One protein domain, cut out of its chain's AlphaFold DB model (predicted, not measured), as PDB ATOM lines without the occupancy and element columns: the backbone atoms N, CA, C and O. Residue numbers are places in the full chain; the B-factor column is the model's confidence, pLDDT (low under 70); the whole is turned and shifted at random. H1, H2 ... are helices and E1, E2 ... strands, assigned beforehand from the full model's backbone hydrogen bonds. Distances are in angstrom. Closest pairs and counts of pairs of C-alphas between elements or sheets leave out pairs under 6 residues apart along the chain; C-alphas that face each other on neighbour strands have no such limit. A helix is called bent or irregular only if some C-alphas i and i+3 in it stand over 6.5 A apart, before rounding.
ATOM      1  N   PHE A   2     222.503 246.841 157.906       81.00
ATOM      2  CA  PHE A   2     222.924 246.224 159.181       81.00
ATOM      3  C   PHE A   2     222.050 246.639 160.378       81.00
ATOM      4  O   PHE A   2     221.419 245.781 160.979       81.00
ATOM      5  N   ILE A   3     221.902 247.950 160.624       84.50
ATOM      6  CA  ILE A   3     221.054 248.485 161.710       84.50
ATOM      7  C   ILE A   3     219.634 247.913 161.642       84.50
ATOM      8  O   ILE A   3     219.103 247.459 162.647       84.50
ATOM      9  N   THR A   4     219.036 247.877 160.449       82.19
ATOM     10  CA  THR A   4     217.686 247.341 160.228       82.19
ATOM     11  C   THR A   4     217.573 245.870 160.636       82.19
ATOM     12  O   THR A   4     216.627 245.507 161.323       82.19
ATOM     13  N   LEU A   5     218.536 245.031 160.241       85.50
ATOM     14  CA  LEU A   5     218.524 243.598 160.551       85.50
ATOM     15  C   LEU A   5     218.740 243.334 162.044       85.50
ATOM     16  O   LEU A   5     217.995 242.552 162.626       85.50
ATOM     17  N   GLU A   6     219.704 244.012 162.667       88.94
ATOM     18  CA  GLU A   6     219.965 243.882 164.107       88.94
ATOM     19  C   GLU A   6     218.779 244.376 164.945       88.94
ATOM     20  O   GLU A   6     218.419 243.771 165.951       88.94
ATOM     21  N   SER A   7     218.110 245.439 164.492       89.12
ATOM     22  CA  SER A   7     216.905 245.954 165.151       89.12
ATOM     23  C   SER A   7     215.740 244.976 165.078       89.12
ATOM     24  O   SER A   7     215.040 244.780 166.068       89.12
ATOM     25  N   GLU A   8     215.519 244.358 163.915       87.38
ATOM     26  CA  GLU A   8     214.478 243.339 163.764       87.38
ATOM     27  C   GLU A   8     214.814 242.079 164.571       87.38
ATOM     28  O   GLU A   8     213.931 241.513 165.211       87.38
ATOM     29  N   LEU A   9     216.089 241.683 164.640       89.50
ATOM     30  CA  LEU A   9     216.529 240.578 165.492       89.50
ATOM     31  C   LEU A   9     216.259 240.863 166.976       89.50
ATOM     32  O   LEU A   9     215.717 240.007 167.678       89.50
ATOM     33  N   LEU A  10     216.596 242.066 167.451       89.44
ATOM     34  CA  LEU A  10     216.311 242.491 168.822       89.44
ATOM     35  C   LEU A  10     214.804 242.474 169.100       89.44
ATOM     36  O   LEU A  10     214.362 241.924 170.103       89.44
ATOM     37  N   LYS A  11     214.006 243.018 168.180       87.94
ATOM     38  CA  LYS A  11     212.546 243.046 168.284       87.94
ATOM     39  C   LYS A  11     211.939 241.646 168.396       87.94
ATOM     40  O   LYS A  11     211.017 241.460 169.185       87.94
ATOM     41  N   ILE A  12     212.443 240.672 167.634       87.19
ATOM     42  CA  ILE A  12     212.008 239.269 167.719       87.19
ATOM     43  C   ILE A  12     212.351 238.690 169.095       87.19
ATOM     44  O   ILE A  12     211.462 238.178 169.772       87.19
ATOM     45  N   ARG A  13     213.597 238.857 169.559       87.62
ATOM     46  CA  ARG A  13     214.037 238.355 170.874       87.62
ATOM     47  C   ARG A  13     213.220 238.935 172.029       87.62
ATOM     48  O   ARG A  13     212.812 238.197 172.920       87.62
ATOM     49  N   LEU A  14     212.937 240.238 171.994       85.44
ATOM     50  CA  LEU A  14     212.139 240.907 173.027       85.44
ATOM     51  C   LEU A  14     210.665 240.471 173.008       85.44
ATOM     52  O   LEU A  14     210.025 240.447 174.054       85.44
ATOM     53  N   ARG A  15     210.119 240.086 171.845       83.31
ATOM     54  CA  ARG A  15     208.768 239.502 171.759       83.31
ATOM     55  C   ARG A  15     208.706 238.097 172.348       83.31
ATOM     56  O   ARG A  15     207.740 237.781 173.030       83.31
ATOM     57  N   GLU A  16     209.717 237.269 172.100       83.69
ATOM     58  CA  GLU A  16     209.780 235.902 172.638       83.69
ATOM     59  C   GLU A  16     210.016 235.882 174.157       83.69
ATOM     60  O   GLU A  16     209.577 234.963 174.844       83.69
ATOM     61  N   GLN A  17     210.686 236.906 174.697       81.69
ATOM     62  CA  GLN A  17     211.108 236.974 176.098       81.69
ATOM     63  C   GLN A  17     210.445 238.114 176.889       81.69
ATOM     64  O   GLN A  17     211.061 238.674 177.795       81.69
ATOM     65  N   GLN A  18     209.177 238.433 176.606       73.19
ATOM     66  CA  GLN A  18     208.447 239.518 177.290       73.19
ATOM     67  C   GLN A  18     208.453 239.401 178.826       73.19
ATOM     68  O   GLN A  18     208.514 240.408 179.523       73.19
ATOM     69  N   GLN A  19     208.481 238.180 179.360       72.38
ATOM     70  CA  GLN A  19     208.535 237.906 180.803       72.38
ATOM     71  C   GLN A  19     209.828 238.367 181.508       72.38
ATOM     72  O   GLN A  19     209.888 238.377 182.734       72.38
ATOM     73  N   PHE A  20     210.884 238.707 180.759       75.25
ATOM     74  CA  PHE A  20     212.175 239.140 181.308       75.25
ATOM     75  C   PHE A  20     212.484 240.618 181.028       75.25
ATOM     76  O   PHE A  20     213.615 241.051 181.256       75.25
ATOM     77  N   MET A  21     211.501 241.396 180.559       76.56
ATOM     78  CA  MET A  21     211.686 242.809 180.208       76.56
ATOM     79  C   MET A  21     212.170 243.649 181.394       76.56
ATOM     80  O   MET A  21     213.104 244.428 181.233       76.56
ATOM     81  N   ASP A  22     211.641 243.422 182.596       74.69
ATOM     82  CA  ASP A  22     212.053 244.178 183.787       74.69
ATOM     83  C   ASP A  22     213.529 243.931 184.142       74.69
ATOM     84  O   ASP A  22     214.294 244.872 184.353       74.69
ATOM     85  N   LYS A  23     213.981 242.668 184.080       80.94
ATOM     86  CA  LYS A  23     215.401 242.313 184.273       80.94
ATOM     87  C   LYS A  23     216.295 242.911 183.186       80.94
ATOM     88  O   LYS A  23     217.438 243.275 183.452       80.94
ATOM     89  N   PHE A  24     215.792 242.987 181.955       82.12
ATOM     90  CA  PHE A  24     216.501 243.620 180.850       82.12
ATOM     91  C   PHE A  24     216.658 245.129 181.082       82.12
ATOM     92  O   PHE A  24     217.728 245.672 180.808       82.12
ATOM     93  N   PHE A  25     215.642 245.803 181.622       82.56
ATOM     94  CA  PHE A  25     215.720 247.227 181.944       82.56
ATOM     95  C   PHE A  25     216.732 247.515 183.048       82.56
ATOM     96  O   PHE A  25     217.584 248.386 182.870       82.56
ATOM     97  N   GLU A  26     216.712 246.723 184.122       79.69
ATOM     98  CA  GLU A  26     217.688 246.822 185.212       79.69
ATOM     99  C   GLU A  26     219.123 246.619 184.710       79.69
ATOM    100  O   GLU A  26     220.008 247.422 185.002       79.69
ATOM    101  N   ALA A  27     219.358 245.589 183.890       79.75
ATOM    102  CA  ALA A  27     220.689 245.277 183.374       79.75
ATOM    103  C   ALA A  27     221.260 246.357 182.434       79.75
ATOM    104  O   ALA A  27     222.478 246.487 182.321       79.75
ATOM    105  N   ASN A  28     220.396 247.122 181.760       78.25
ATOM    106  CA  ASN A  28     220.795 248.144 180.788       78.25
ATOM    107  C   ASN A  28     220.667 249.580 181.327       78.25
ATOM    108  O   ASN A  28     220.777 250.529 180.553       78.25
ATOM    109  N   ASN A  29     220.455 249.758 182.640       74.50
ATOM    110  CA  ASN A  29     220.242 251.065 183.280       74.50
ATOM    111  C   ASN A  29     219.115 251.880 182.619       74.50
ATOM    112  O   ASN A  29     219.214 253.097 182.439       74.50
ATOM    113  N   LEU A  30     218.047 251.196 182.208       74.94
ATOM    114  CA  LEU A  30     216.876 251.824 181.622       74.94
ATOM    115  C   LEU A  30     215.861 252.102 182.735       74.94
ATOM    116  O   LEU A  30     215.246 251.184 183.274       74.94
ATOM    117  N   ASN A  31     215.699 253.376 183.093       66.25
ATOM    118  CA  ASN A  31     214.816 253.812 184.179       66.25
ATOM    119  C   ASN A  31     213.351 253.838 183.724       66.25
ATOM    120  O   ASN A  31     212.785 254.904 183.481       66.25
ATOM    121  N   PHE A  32     212.742 252.664 183.584       73.62
ATOM    122  CA  PHE A  32     211.330 252.537 183.243       73.62
ATOM    123  C   PHE A  32     210.527 252.116 184.471       73.62
ATOM    124  O   PHE A  32     210.727 251.038 185.022       73.62
ATOM    125  N   GLU A  33     209.623 252.989 184.915       70.62
ATOM    126  CA  GLU A  33     208.772 252.736 186.079       70.62
ATOM    127  C   GLU A  33     207.509 251.979 185.650       70.62
ATOM    128  O   GLU A  33     206.873 252.332 184.654       70.62
ATOM    129  N   THR A  34     207.093 250.966 186.410       74.25
ATOM    130  CA  THR A  34     205.765 250.359 186.251       74.25
ATOM    131  C   THR A  34     204.685 251.270 186.844       74.25
ATOM    132  O   THR A  34     204.869 251.897 187.886       74.25
ATOM    133  N   ALA A  35     203.554 251.403 186.146       67.44
ATOM    134  CA  ALA A  35     202.512 252.377 186.474       67.44
ATOM    135  C   ALA A  35     201.402 251.821 187.388       67.44
ATOM    136  O   ALA A  35     201.070 250.637 187.356       67.44
ATOM    137  N   GLU A  36     200.761 252.711 188.155       61.22
ATOM    138  CA  GLU A  36     199.636 252.384 189.040       61.22
ATOM    139  C   GLU A  36     198.354 251.945 188.300       61.22
ATOM    140  O   GLU A  36     198.031 252.408 187.202       61.22
ATOM    141  N   ALA A  37     197.547 251.119 188.981       58.56
ATOM    142  CA  ALA A  37     196.332 250.476 188.466       58.56
ATOM    143  C   ALA A  37     195.219 251.430 187.971       58.56
ATOM    144  O   ALA A  37     194.315 251.010 187.243       58.56
ATOM    145  N   SER A  38     195.250 252.707 188.366       58.72
ATOM    146  CA  SER A  38     194.239 253.710 187.996       58.72
ATOM    147  C   SER A  38     194.333 254.114 186.518       58.72
ATOM    148  O   SER A  38     193.314 254.197 185.830       58.72
ATOM    149  N   VAL A  39     195.553 254.264 185.993       62.34
ATOM    150  CA  VAL A  39     195.817 254.620 184.585       62.34
ATOM    151  C   VAL A  39     195.571 253.427 183.654       62.34
ATOM    152  O   VAL A  39     195.235 253.590 182.477       62.34
ATOM    153  N   SER A  40     195.622 252.208 184.200       62.31
ATOM    154  CA  SER A  40     195.327 250.977 183.466       62.31
ATOM    155  C   SER A  40     193.931 250.961 182.850       62.31
ATOM    156  O   SER A  40     193.740 250.345 181.805       62.31
ATOM    157  N   GLN A  41     192.946 251.621 183.463       62.34
ATOM    158  CA  GLN A  41     191.573 251.639 182.950       62.34
ATOM    159  C   GLN A  41     191.400 252.549 181.727       62.34
ATOM    160  O   GLN A  41     190.602 252.237 180.844       62.34
ATOM    161  N   GLU A  42     192.137 253.657 181.648       65.56
ATOM    162  CA  GLU A  42     192.099 254.571 180.498       65.56
ATOM    163  C   GLU A  42     192.864 253.996 179.307       65.56
ATOM    164  O   GLU A  42     192.361 254.024 178.185       65.56
ATOM    165  N   LEU A  43     194.014 253.364 179.560       68.06
ATOM    166  CA  LEU A  43     194.753 252.622 178.539       68.06
ATOM    167  C   LEU A  43     193.932 251.473 177.958       68.06
ATOM    168  O   LEU A  43     193.868 251.311 176.740       68.06
ATOM    169  N   LYS A  44     193.220 250.734 178.816       63.31
ATOM    170  CA  LYS A  44     192.301 249.679 178.382       63.31
ATOM    171  C   LYS A  44     191.232 250.203 177.413       63.31
ATOM    172  O   LYS A  44     190.911 249.526 176.446       63.31
ATOM    173  N   LYS A  45     190.716 251.421 177.595       66.38
ATOM    174  CA  LYS A  45     189.716 252.002 176.676       66.38
ATOM    175  C   LYS A  45     190.287 252.375 175.303       66.38
ATOM    176  O   LYS A  45     189.541 252.366 174.331       66.38
ATOM    177  N   ILE A  46     191.574 252.719 175.227       65.62
ATOM    178  CA  ILE A  46     192.247 253.104 173.974       65.62
ATOM    179  C   ILE A  46     192.657 251.869 173.162       65.62
ATOM    180  O   ILE A  46     192.536 251.884 171.940       65.62
ATOM    181  N   TYR A  47     193.106 250.802 173.828       61.09
ATOM    182  CA  TYR A  47     193.558 249.571 173.170       61.09
ATOM    183  C   TYR A  47     192.436 248.549 172.921       61.09
ATOM    184  O   TYR A  47     192.472 247.846 171.913       61.09
ATOM    185  N   PHE A  48     191.418 248.465 173.789       57.53
ATOM    186  CA  PHE A  48     190.351 247.462 173.682       57.53
ATOM    187  C   PHE A  48     189.083 248.025 173.031       57.53
ATOM    188  O   PHE A  48     188.069 248.285 173.683       57.53
ATOM    189  N   SER A  49     189.088 248.133 171.703       50.03
ATOM    190  CA  SER A  49     187.850 248.077 170.923       50.03
ATOM    191  C   SER A  49     187.366 246.617 170.841       50.03
ATOM    192  O   SER A  49     187.819 245.859 169.993       50.03
ATOM    193  N   LYS A  50     186.478 246.234 171.767       45.94
ATOM    194  CA  LYS A  50     185.553 245.071 171.803       45.94
ATOM    195  C   LYS A  50     185.987 243.625 171.456       45.94
ATOM    196  O   LYS A  50     185.162 242.761 171.723       45.94
ATOM    197  N   GLU A  51     187.188 243.299 170.970       43.06
ATOM    198  CA  GLU A  51     187.495 241.897 170.574       43.06
ATOM    199  C   GLU A  51     188.725 241.220 171.205       43.06
ATOM    200  O   GLU A  51     188.889 240.020 171.024       43.06
ATOM    201  N   ASN A  52     189.545 241.898 172.016       45.31
ATOM    202  CA  ASN A  52     190.752 241.280 172.593       45.31
ATOM    203  C   ASN A  52     190.850 241.445 174.117       45.31
ATOM    204  O   ASN A  52     191.789 242.043 174.604       45.31
ATOM    205  N   GLU A  53     189.934 240.892 174.912       46.53
ATOM    206  CA  GLU A  53     190.008 240.953 176.394       46.53
ATOM    207  C   GLU A  53     191.223 240.225 177.028       46.53
ATOM    208  O   GLU A  53     191.379 240.235 178.251       46.53
ATOM    209  N   ASN A  54     192.112 239.616 176.231       44.53
ATOM    210  CA  ASN A  54     193.156 238.705 176.712       44.53
ATOM    211  C   ASN A  54     194.563 239.303 176.908       44.53
ATOM    212  O   ASN A  54     195.434 238.598 177.414       44.53
ATOM    213  N   GLU A  55     194.821 240.575 176.594       51.44
ATOM    214  CA  GLU A  55     196.147 241.168 176.838       51.44
ATOM    215  C   GLU A  55     196.246 241.773 178.250       51.44
ATOM    216  O   GLU A  55     196.090 242.975 178.475       51.44
ATOM    217  N   LYS A  56     196.525 240.916 179.241       53.66
ATOM    218  CA  LYS A  56     197.101 241.346 180.525       53.66
ATOM    219  C   LYS A  56     198.578 241.682 180.301       53.66
ATOM    220  O   LYS A  56     199.431 240.820 180.458       53.66
ATOM    221  N   GLY A  57     198.859 242.913 179.887       62.28
ATOM    222  CA  GLY A  57     200.221 243.434 179.781       62.28
ATOM    223  C   GLY A  57     200.554 244.379 180.931       62.28
ATOM    224  O   GLY A  57     199.692 245.151 181.363       62.28
ATOM    225  N   ASP A  58     201.800 244.333 181.396       72.56
ATOM    226  CA  ASP A  58     202.342 245.325 182.320       72.56
ATOM    227  C   ASP A  58     202.347 246.717 181.674       72.56
ATOM    228  O   ASP A  58     202.475 246.866 180.450       72.56
ATOM    229  N   ILE A  59     202.144 247.742 182.504       81.38
ATOM    230  CA  ILE A  59     202.058 249.136 182.067       81.38
ATOM    231  C   ILE A  59     203.296 249.873 182.526       81.38
ATOM    232  O   ILE A  59     203.608 249.885 183.717       81.38
ATOM    233  N   TYR A  60     203.932 250.555 181.584       83.25
ATOM    234  CA  TYR A  60     205.133 251.335 181.822       83.25
ATOM    235  C   TYR A  60     204.840 252.828 181.717       83.25
ATOM    236  O   TYR A  60     204.056 253.271 180.871       83.25
ATOM    237  N   LYS A  61     205.480 253.593 182.599       87.00
ATOM    238  CA  LYS A  61     205.472 255.052 182.664       87.00
ATOM    239  C   LYS A  61     206.831 255.561 182.196       87.00
ATOM    240  O   LYS A  61     207.863 255.208 182.761       87.00
ATOM    241  N   ILE A  62     206.809 256.431 181.193       85.50
ATOM    242  CA  ILE A  62     208.008 257.010 180.580       85.50
ATOM    243  C   ILE A  62     207.788 258.491 180.252       85.50
ATOM    244  O   ILE A  62     206.642 258.903 180.054       85.50
ATOM    245  N   PRO A  63     208.838 259.324 180.185       87.38
ATOM    246  CA  PRO A  63     208.715 260.686 179.672       87.38
ATOM    247  C   PRO A  63     208.141 260.678 178.250       87.38
ATOM    248  O   PRO A  63     208.566 259.885 177.409       87.38
ATOM    249  N   PHE A  64     207.169 261.547 177.955       86.94
ATOM    250  CA  PHE A  64     206.480 261.492 176.655       86.94
ATOM    251  C   PHE A  64     207.408 261.762 175.454       86.94
ATOM    252  O   PHE A  64     207.131 261.296 174.347       86.94
ATOM    253  N   GLU A  65     208.509 262.485 175.678       85.38
ATOM    254  CA  GLU A  65     209.540 262.802 174.682       85.38
ATOM    255  C   GLU A  65     210.275 261.553 174.175       85.38
ATOM    256  O   GLU A  65     210.699 261.513 173.024       85.38
ATOM    257  N   GLU A  66     210.368 260.507 174.999       82.00
ATOM    258  CA  GLU A  66     210.965 259.222 174.613       82.00
ATOM    259  C   GLU A  66     209.965 258.305 173.888       82.00
ATOM    260  O   GLU A  66     210.342 257.279 173.329       82.00
ATOM    261  N   ALA A  67     208.678 258.675 173.864       84.06
ATOM    262  CA  ALA A  67     207.573 257.837 173.397       84.06
ATOM    263  C   ALA A  67     206.843 258.396 172.165       84.06
ATOM    264  O   ALA A  67     205.704 258.005 171.887       84.06
ATOM    265  N   LEU A  68     207.455 259.332 171.433       84.94
ATOM    266  CA  LEU A  68     206.767 260.140 170.418       84.94
ATOM    267  C   LEU A  68     206.070 259.312 169.328       84.94
ATOM    268  O   LEU A  68     204.982 259.683 168.891       84.94
ATOM    269  N   ASP A  69     206.631 258.173 168.919       81.50
ATOM    270  CA  ASP A  69     206.025 257.315 167.890       81.50
ATOM    271  C   ASP A  69     204.757 256.594 168.374       81.50
ATOM    272  O   ASP A  69     203.772 256.446 167.635       81.50
ATOM    273  N   VAL A  70     204.738 256.187 169.643       83.69
ATOM    274  CA  VAL A  70     203.564 255.566 170.272       83.69
ATOM    275  C   VAL A  70     202.485 256.626 170.526       83.69
ATOM    276  O   VAL A  70     201.302 256.399 170.266       83.69
ATOM    277  N   VAL A  71     202.900 257.834 170.919       84.81
ATOM    278  CA  VAL A  71     202.015 258.997 171.080       84.81
ATOM    279  C   VAL A  71     201.396 259.415 169.743       84.81
ATOM    280  O   VAL A  71     200.181 259.600 169.655       84.81
ATOM    281  N   LYS A  72     202.193 259.494 168.670       83.81
ATOM    282  CA  LYS A  72     201.740 259.838 167.312       83.81
ATOM    283  C   LYS A  72     200.673 258.875 166.801       83.81
ATOM    284  O   LYS A  72     199.726 259.294 166.137       83.81
ATOM    285  N   THR A  73     200.814 257.591 167.120       81.25
ATOM    286  CA  THR A  73     199.849 256.548 166.742       81.25
ATOM    287  C   THR A  73     198.641 256.466 167.680       81.25
ATOM    288  O   THR A  73     197.777 255.622 167.466       81.25
ATOM    289  N   ARG A  74     198.531 257.373 168.665       79.62
ATOM    290  CA  ARG A  74     197.469 257.424 169.688       79.62
ATOM    291  C   ARG A  74     197.374 256.152 170.532       79.62
ATOM    292  O   ARG A  74     196.297 255.792 170.991       79.62
ATOM    293  N   ARG A  75     198.509 255.488 170.753       77.94
ATOM    294  CA  ARG A  75     198.625 254.258 171.551       77.94
ATOM    295  C   ARG A  75     199.272 254.526 172.915       77.94
ATOM    296  O   ARG A  75     199.842 253.642 173.534       77.94
ATOM    297  N   ALA A  76     199.205 255.753 173.410       83.81
ATOM    298  CA  ALA A  76     199.699 256.114 174.733       83.81
ATOM    299  C   ALA A  76     198.683 257.020 175.425       83.81
ATOM    300  O   ALA A  76     198.062 257.864 174.774       83.81
ATOM    301  N   VAL A  77     198.537 256.866 176.739       84.25
ATOM    302  CA  VAL A  77     197.844 257.857 177.573       84.25
ATOM    303  C   VAL A  77     198.881 258.861 178.044       84.25
ATOM    304  O   VAL A  77     199.935 258.467 178.529       84.25
ATOM    305  N   LEU A  78     198.597 260.151 177.888       85.25
ATOM    306  CA  LEU A  78     199.469 261.226 178.352       85.25
ATOM    307  C   LEU A  78     198.897 261.842 179.623       85.25
ATOM    308  O   LEU A  78     197.756 262.303 179.620       85.25
ATOM    309  N   LYS A  79     199.693 261.900 180.692       84.44
ATOM    310  CA  LYS A  79     199.320 262.582 181.935       84.44
ATOM    311  C   LYS A  79     200.558 263.187 182.592       84.44
ATOM    312  O   LYS A  79     201.577 262.520 182.718       84.44
ATOM    313  N   GLU A  80     200.465 264.462 182.974       85.31
ATOM    314  CA  GLU A  80     201.508 265.187 183.730       85.31
ATOM    315  C   GLU A  80     202.920 265.133 183.101       85.31
ATOM    316  O   GLU A  80     203.923 265.102 183.803       85.31
ATOM    317  N   GLY A  81     203.015 265.126 181.763       85.12
ATOM    318  CA  GLY A  81     204.300 265.049 181.045       85.12
ATOM    319  C   GLY A  81     204.848 263.628 180.855       85.12
ATOM    320  O   GLY A  81     205.923 263.454 180.287       85.12
ATOM    321  N   TYR A  82     204.096 262.607 181.263       86.00
ATOM    322  CA  TYR A  82     204.448 261.203 181.073       86.00
ATOM    323  C   TYR A  82     203.510 260.523 180.079       86.00
ATOM    324  O   TYR A  82     202.315 260.822 180.018       86.00
ATOM    325  N   ALA A  83     204.068 259.592 179.311       87.44
ATOM    326  CA  ALA A  83     203.345 258.635 178.499       87.44
ATOM    327  C   ALA A  83     203.246 257.298 179.237       87.44
ATOM    328  O   ALA A  83     204.227 256.785 179.775       87.44
ATOM    329  N   TYR A  84     202.045 256.738 179.238       85.88
ATOM    330  CA  TYR A  84     201.740 255.431 179.796       85.88
ATOM    331  C   TYR A  84     201.435 254.487 178.641       85.88
ATOM    332  O   TYR A  84     200.603 254.814 177.789       85.88
ATOM    333  N   ILE A  85     202.117 253.345 178.595       84.50
ATOM    334  CA  ILE A  85     202.074 252.402 177.469       84.50
ATOM    335  C   ILE A  85     202.091 250.949 177.946       84.50
ATOM    336  O   ILE A  85     202.477 250.661 179.077       84.50
ATOM    337  N   LEU A  86     201.682 250.028 177.071       81.81
ATOM    338  CA  LEU A  86     201.746 248.588 177.326       81.81
ATOM    339  C   LEU A  86     203.142 248.020 177.037       81.81
ATOM    340  O   LEU A  86     203.870 248.533 176.184       81.81
ATOM    341  N   ALA A  87     203.468 246.892 177.670       77.75
ATOM    342  CA  ALA A  87     204.695 246.125 177.433       77.75
ATOM    343  C   ALA A  87     204.987 245.845 175.945       77.75
ATOM    344  O   ALA A  87     206.136 245.907 175.507       77.75
ATOM    345  N   ALA A  88     203.954 245.590 175.137       78.56
ATOM    346  CA  ALA A  88     204.104 245.352 173.699       78.56
ATOM    347  C   ALA A  88     204.681 246.569 172.951       78.56
ATOM    348  O   ALA A  88     205.497 246.415 172.041       78.56
ATOM    349  N   ASP A  89     204.286 247.774 173.359       82.88
ATOM    350  CA  ASP A  89     204.762 249.032 172.786       82.88
ATOM    351  C   ASP A  89     206.092 249.490 173.366       82.88
ATOM    352  O   ASP A  89     206.863 250.178 172.696       82.88
ATOM    353  N   MET A  90     206.419 249.006 174.560       82.69
ATOM    354  CA  MET A  90     207.721 249.207 175.174       82.69
ATOM    355  C   MET A  90     208.861 248.641 174.318       82.69
ATOM    356  O   MET A  90     209.920 249.254 174.187       82.69
ATOM    357  N   ILE A  91     208.617 247.512 173.644       85.56
ATOM    358  CA  ILE A  91     209.570 246.905 172.704       85.56
ATOM    359  C   ILE A  91     209.940 247.886 171.583       85.56
ATOM    360  O   ILE A  91     211.102 247.955 171.190       85.56
ATOM    361  N   LEU A  92     208.981 248.664 171.069       85.06
ATOM    362  CA  LEU A  92     209.245 249.613 169.983       85.06
ATOM    363  C   LEU A  92     210.185 250.735 170.430       85.06
ATOM    364  O   LEU A  92     211.078 251.117 169.677       85.06
ATOM    365  N   ILE A  93     210.012 251.214 171.660       86.31
ATOM    366  CA  ILE A  93     210.833 252.283 172.236       86.31
ATOM    367  C   ILE A  93     212.260 251.795 172.471       86.31
ATOM    368  O   ILE A  93     213.217 252.454 172.068       86.31
ATOM    369  N   VAL A  94     212.416 250.593 173.032       87.12
ATOM    370  CA  VAL A  94     213.731 249.962 173.218       87.12
ATOM    371  C   VAL A  94     214.446 249.778 171.880       87.12
ATOM    372  O   VAL A  94     215.620 250.118 171.754       87.12
ATOM    373  N   VAL A  95     213.738 249.287 170.858       88.62
ATOM    374  CA  VAL A  95     214.306 249.092 169.515       88.62
ATOM    375  C   VAL A  95     214.724 250.425 168.890       88.62
ATOM    376  O   VAL A  95     215.776 250.494 168.259       88.62
ATOM    377  N   GLN A  96     213.952 251.495 169.084       87.19
ATOM    378  CA  GLN A  96     214.319 252.827 168.602       87.19
ATOM    379  C   GLN A  96     215.567 253.371 169.308       87.19
ATOM    380  O   GLN A  96     216.477 253.871 168.644       87.19
ATOM    381  N   LYS A  97     215.650 253.238 170.635       86.88
ATOM    382  CA  LYS A  97     216.834 253.654 171.396       86.88
ATOM    383  C   LYS A  97     218.078 252.880 170.951       86.88
ATOM    384  O   LYS A  97     219.103 253.486 170.652       86.88
ATOM    385  N   PHE A  98     217.942 251.567 170.772       89.62
ATOM    386  CA  PHE A  98     218.994 250.712 170.224       89.62
ATOM    387  C   PHE A  98     219.437 251.148 168.820       89.62
ATOM    388  O   PHE A  98     220.632 251.200 168.538       89.62
ATOM    389  N   GLN A  99     218.501 251.505 167.936       89.75
ATOM    390  CA  GLN A  99     218.828 252.016 166.600       89.75
ATOM    391  C   GLN A  99     219.672 253.286 166.651       89.75
ATOM    392  O   GLN A  99     220.628 253.414 165.881       89.75
ATOM    393  N   LEU A 100     219.315 254.218 167.535       88.69
ATOM    394  CA  LEU A 100     220.035 255.475 167.704       88.69
ATOM    395  C   LEU A 100     221.448 255.231 168.238       88.69
ATOM    396  O   LEU A 100     222.406 255.713 167.633       88.69
ATOM    397  N   GLU A 101     221.591 254.434 169.297       89.56
ATOM    398  CA  GLU A 101     222.894 254.092 169.878       89.56
ATOM    399  C   GLU A 101     223.783 253.338 168.882       89.56
ATOM    400  O   GLU A 101     224.941 253.702 168.677       89.56
ATOM    401  N   LEU A 102     223.236 252.338 168.184       92.12
ATOM    402  CA  LEU A 102     223.977 251.578 167.181       92.12
ATOM    403  C   LEU A 102     224.432 252.475 166.022       92.12
ATOM    404  O   LEU A 102     225.562 252.350 165.551       92.12
ATOM    405  N   SER A 103     223.579 253.400 165.575       91.94
ATOM    406  CA  SER A 103     223.929 254.379 164.542       91.94
ATOM    407  C   SER A 103     225.077 255.290 164.990       91.94
ATOM    408  O   SER A 103     226.043 255.478 164.249       91.94
ATOM    409  N   GLN A 104     225.013 255.804 166.221       90.56
ATOM    410  CA  GLN A 104     226.059 256.652 166.797       90.56
ATOM    411  C   GLN A 104     227.385 255.901 166.949       90.56
ATOM    412  O   GLN A 104     228.430 256.416 166.549       90.56
ATOM    413  N   MET A 105     227.357 254.667 167.460       90.38
ATOM    414  CA  MET A 105     228.561 253.848 167.599       90.38
ATOM    415  C   MET A 105     229.189 253.510 166.249       90.38
ATOM    416  O   MET A 105     230.406 253.578 166.116       90.38
ATOM    417  N   LEU A 106     228.386 253.194 165.229       87.81
ATOM    418  CA  LEU A 106     228.899 252.940 163.880       87.81
ATOM    419  C   LEU A 106     229.501 254.197 163.245       87.81
ATOM    420  O   LEU A 106     230.517 254.103 162.559       87.81
ATOM    421  N   ALA A 107     228.906 255.369 163.481       87.56
ATOM    422  CA  ALA A 107     229.464 256.638 163.027       87.56
ATOM    423  C   ALA A 107     230.807 256.943 163.710       87.56
ATOM    424  O   ALA A 107     231.760 257.323 163.032       87.56
ATOM    425  N   SER A 108     230.897 256.712 165.024       88.06
ATOM    426  CA  SER A 108     232.142 256.833 165.793       88.06
ATOM    427  C   SER A 108     233.207 255.846 165.302       88.06
ATOM    428  O   SER A 108     234.328 256.238 164.988       88.06
ATOM    429  N   LEU A 109     232.838 254.576 165.113       85.06
ATOM    430  CA  LEU A 109     233.728 253.548 164.577       85.06
ATOM    431  C   LEU A 109     234.279 253.937 163.204       85.06
ATOM    432  O   LEU A 109     235.463 253.758 162.953       85.06
TER     433      LEU A 109
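AT A GLANCE: This is residues 2 to 109 of the 397 residues of the protein "DNA primase large subunit" of Dinothrombium tinctorium (UniProt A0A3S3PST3). A long helix, H5, runs out from a small three-stranded sheet, and H1 packs side by side with it, running back the opposite way. H4 lies over E3 on one face of the sheet, H3 is on the opposite face but beside the strands, only just over none of them, and H2 follows H1 near the sheet end of H5. The printed part has 108 residues, in the order H1 H2 H3 E1 H4 E2 E3 H5, and is mostly helix; the sheet E1 E3 E2 is antiparallel. It is compact, with a radius of gyration of the C-alphas of 14.6 A, yet elongated, 47 by 30 by 26 A.

IN THESE COORDINATES: H1, residues 2 to 16, begins at C-alpha (222.924, 246.224, 159.181) and is 21.5 A long. H2 is residues 18 to 27, H3 40 to 47, E1 59 to 63, H4 64 to 72, E2 77 to 79 and E3 82 to 86. H2 and H4 are irregular: C-alphas 19 and 22 are 7.8 A apart, 66 and 69 8.6 A. H5, residues 87 to 109, is 32.6 A long and ends at C-alpha (233.728, 253.548, 164.577).

HOW THE PARTS SIT: H1 and H5 touch at a shallow tilt of 29 degrees, opposite ways; their closest C-alphas, Ser 7 and Val 95, are 6.0 A apart. E3 pairs with E1 (N 60 and O 85, 2.9 A) and, in a hairpin, with E2 (N 84 and O 77, 2.8 A). E1, H4, E2 form a split strand-helix-strand unit, E3 between its strands, with a right-handed crossover. Every O i to N i+4 pair is within hydrogen-bond range in H1 and H3, but 4 of 6 in H2, 18 of 19 in H5 and 2 of 5 in H4, which has 3 of 6 O i to N i+3 pairs.

THE WHOLE: The C-alphas of Lys 50 and Leu 109, the farthest apart, are 49.4 A apart. The printed part has no cut. The links H2 to H3 and H3 to E1 are long. Residue 31 and residues 35 to 57 have pLDDT under 70.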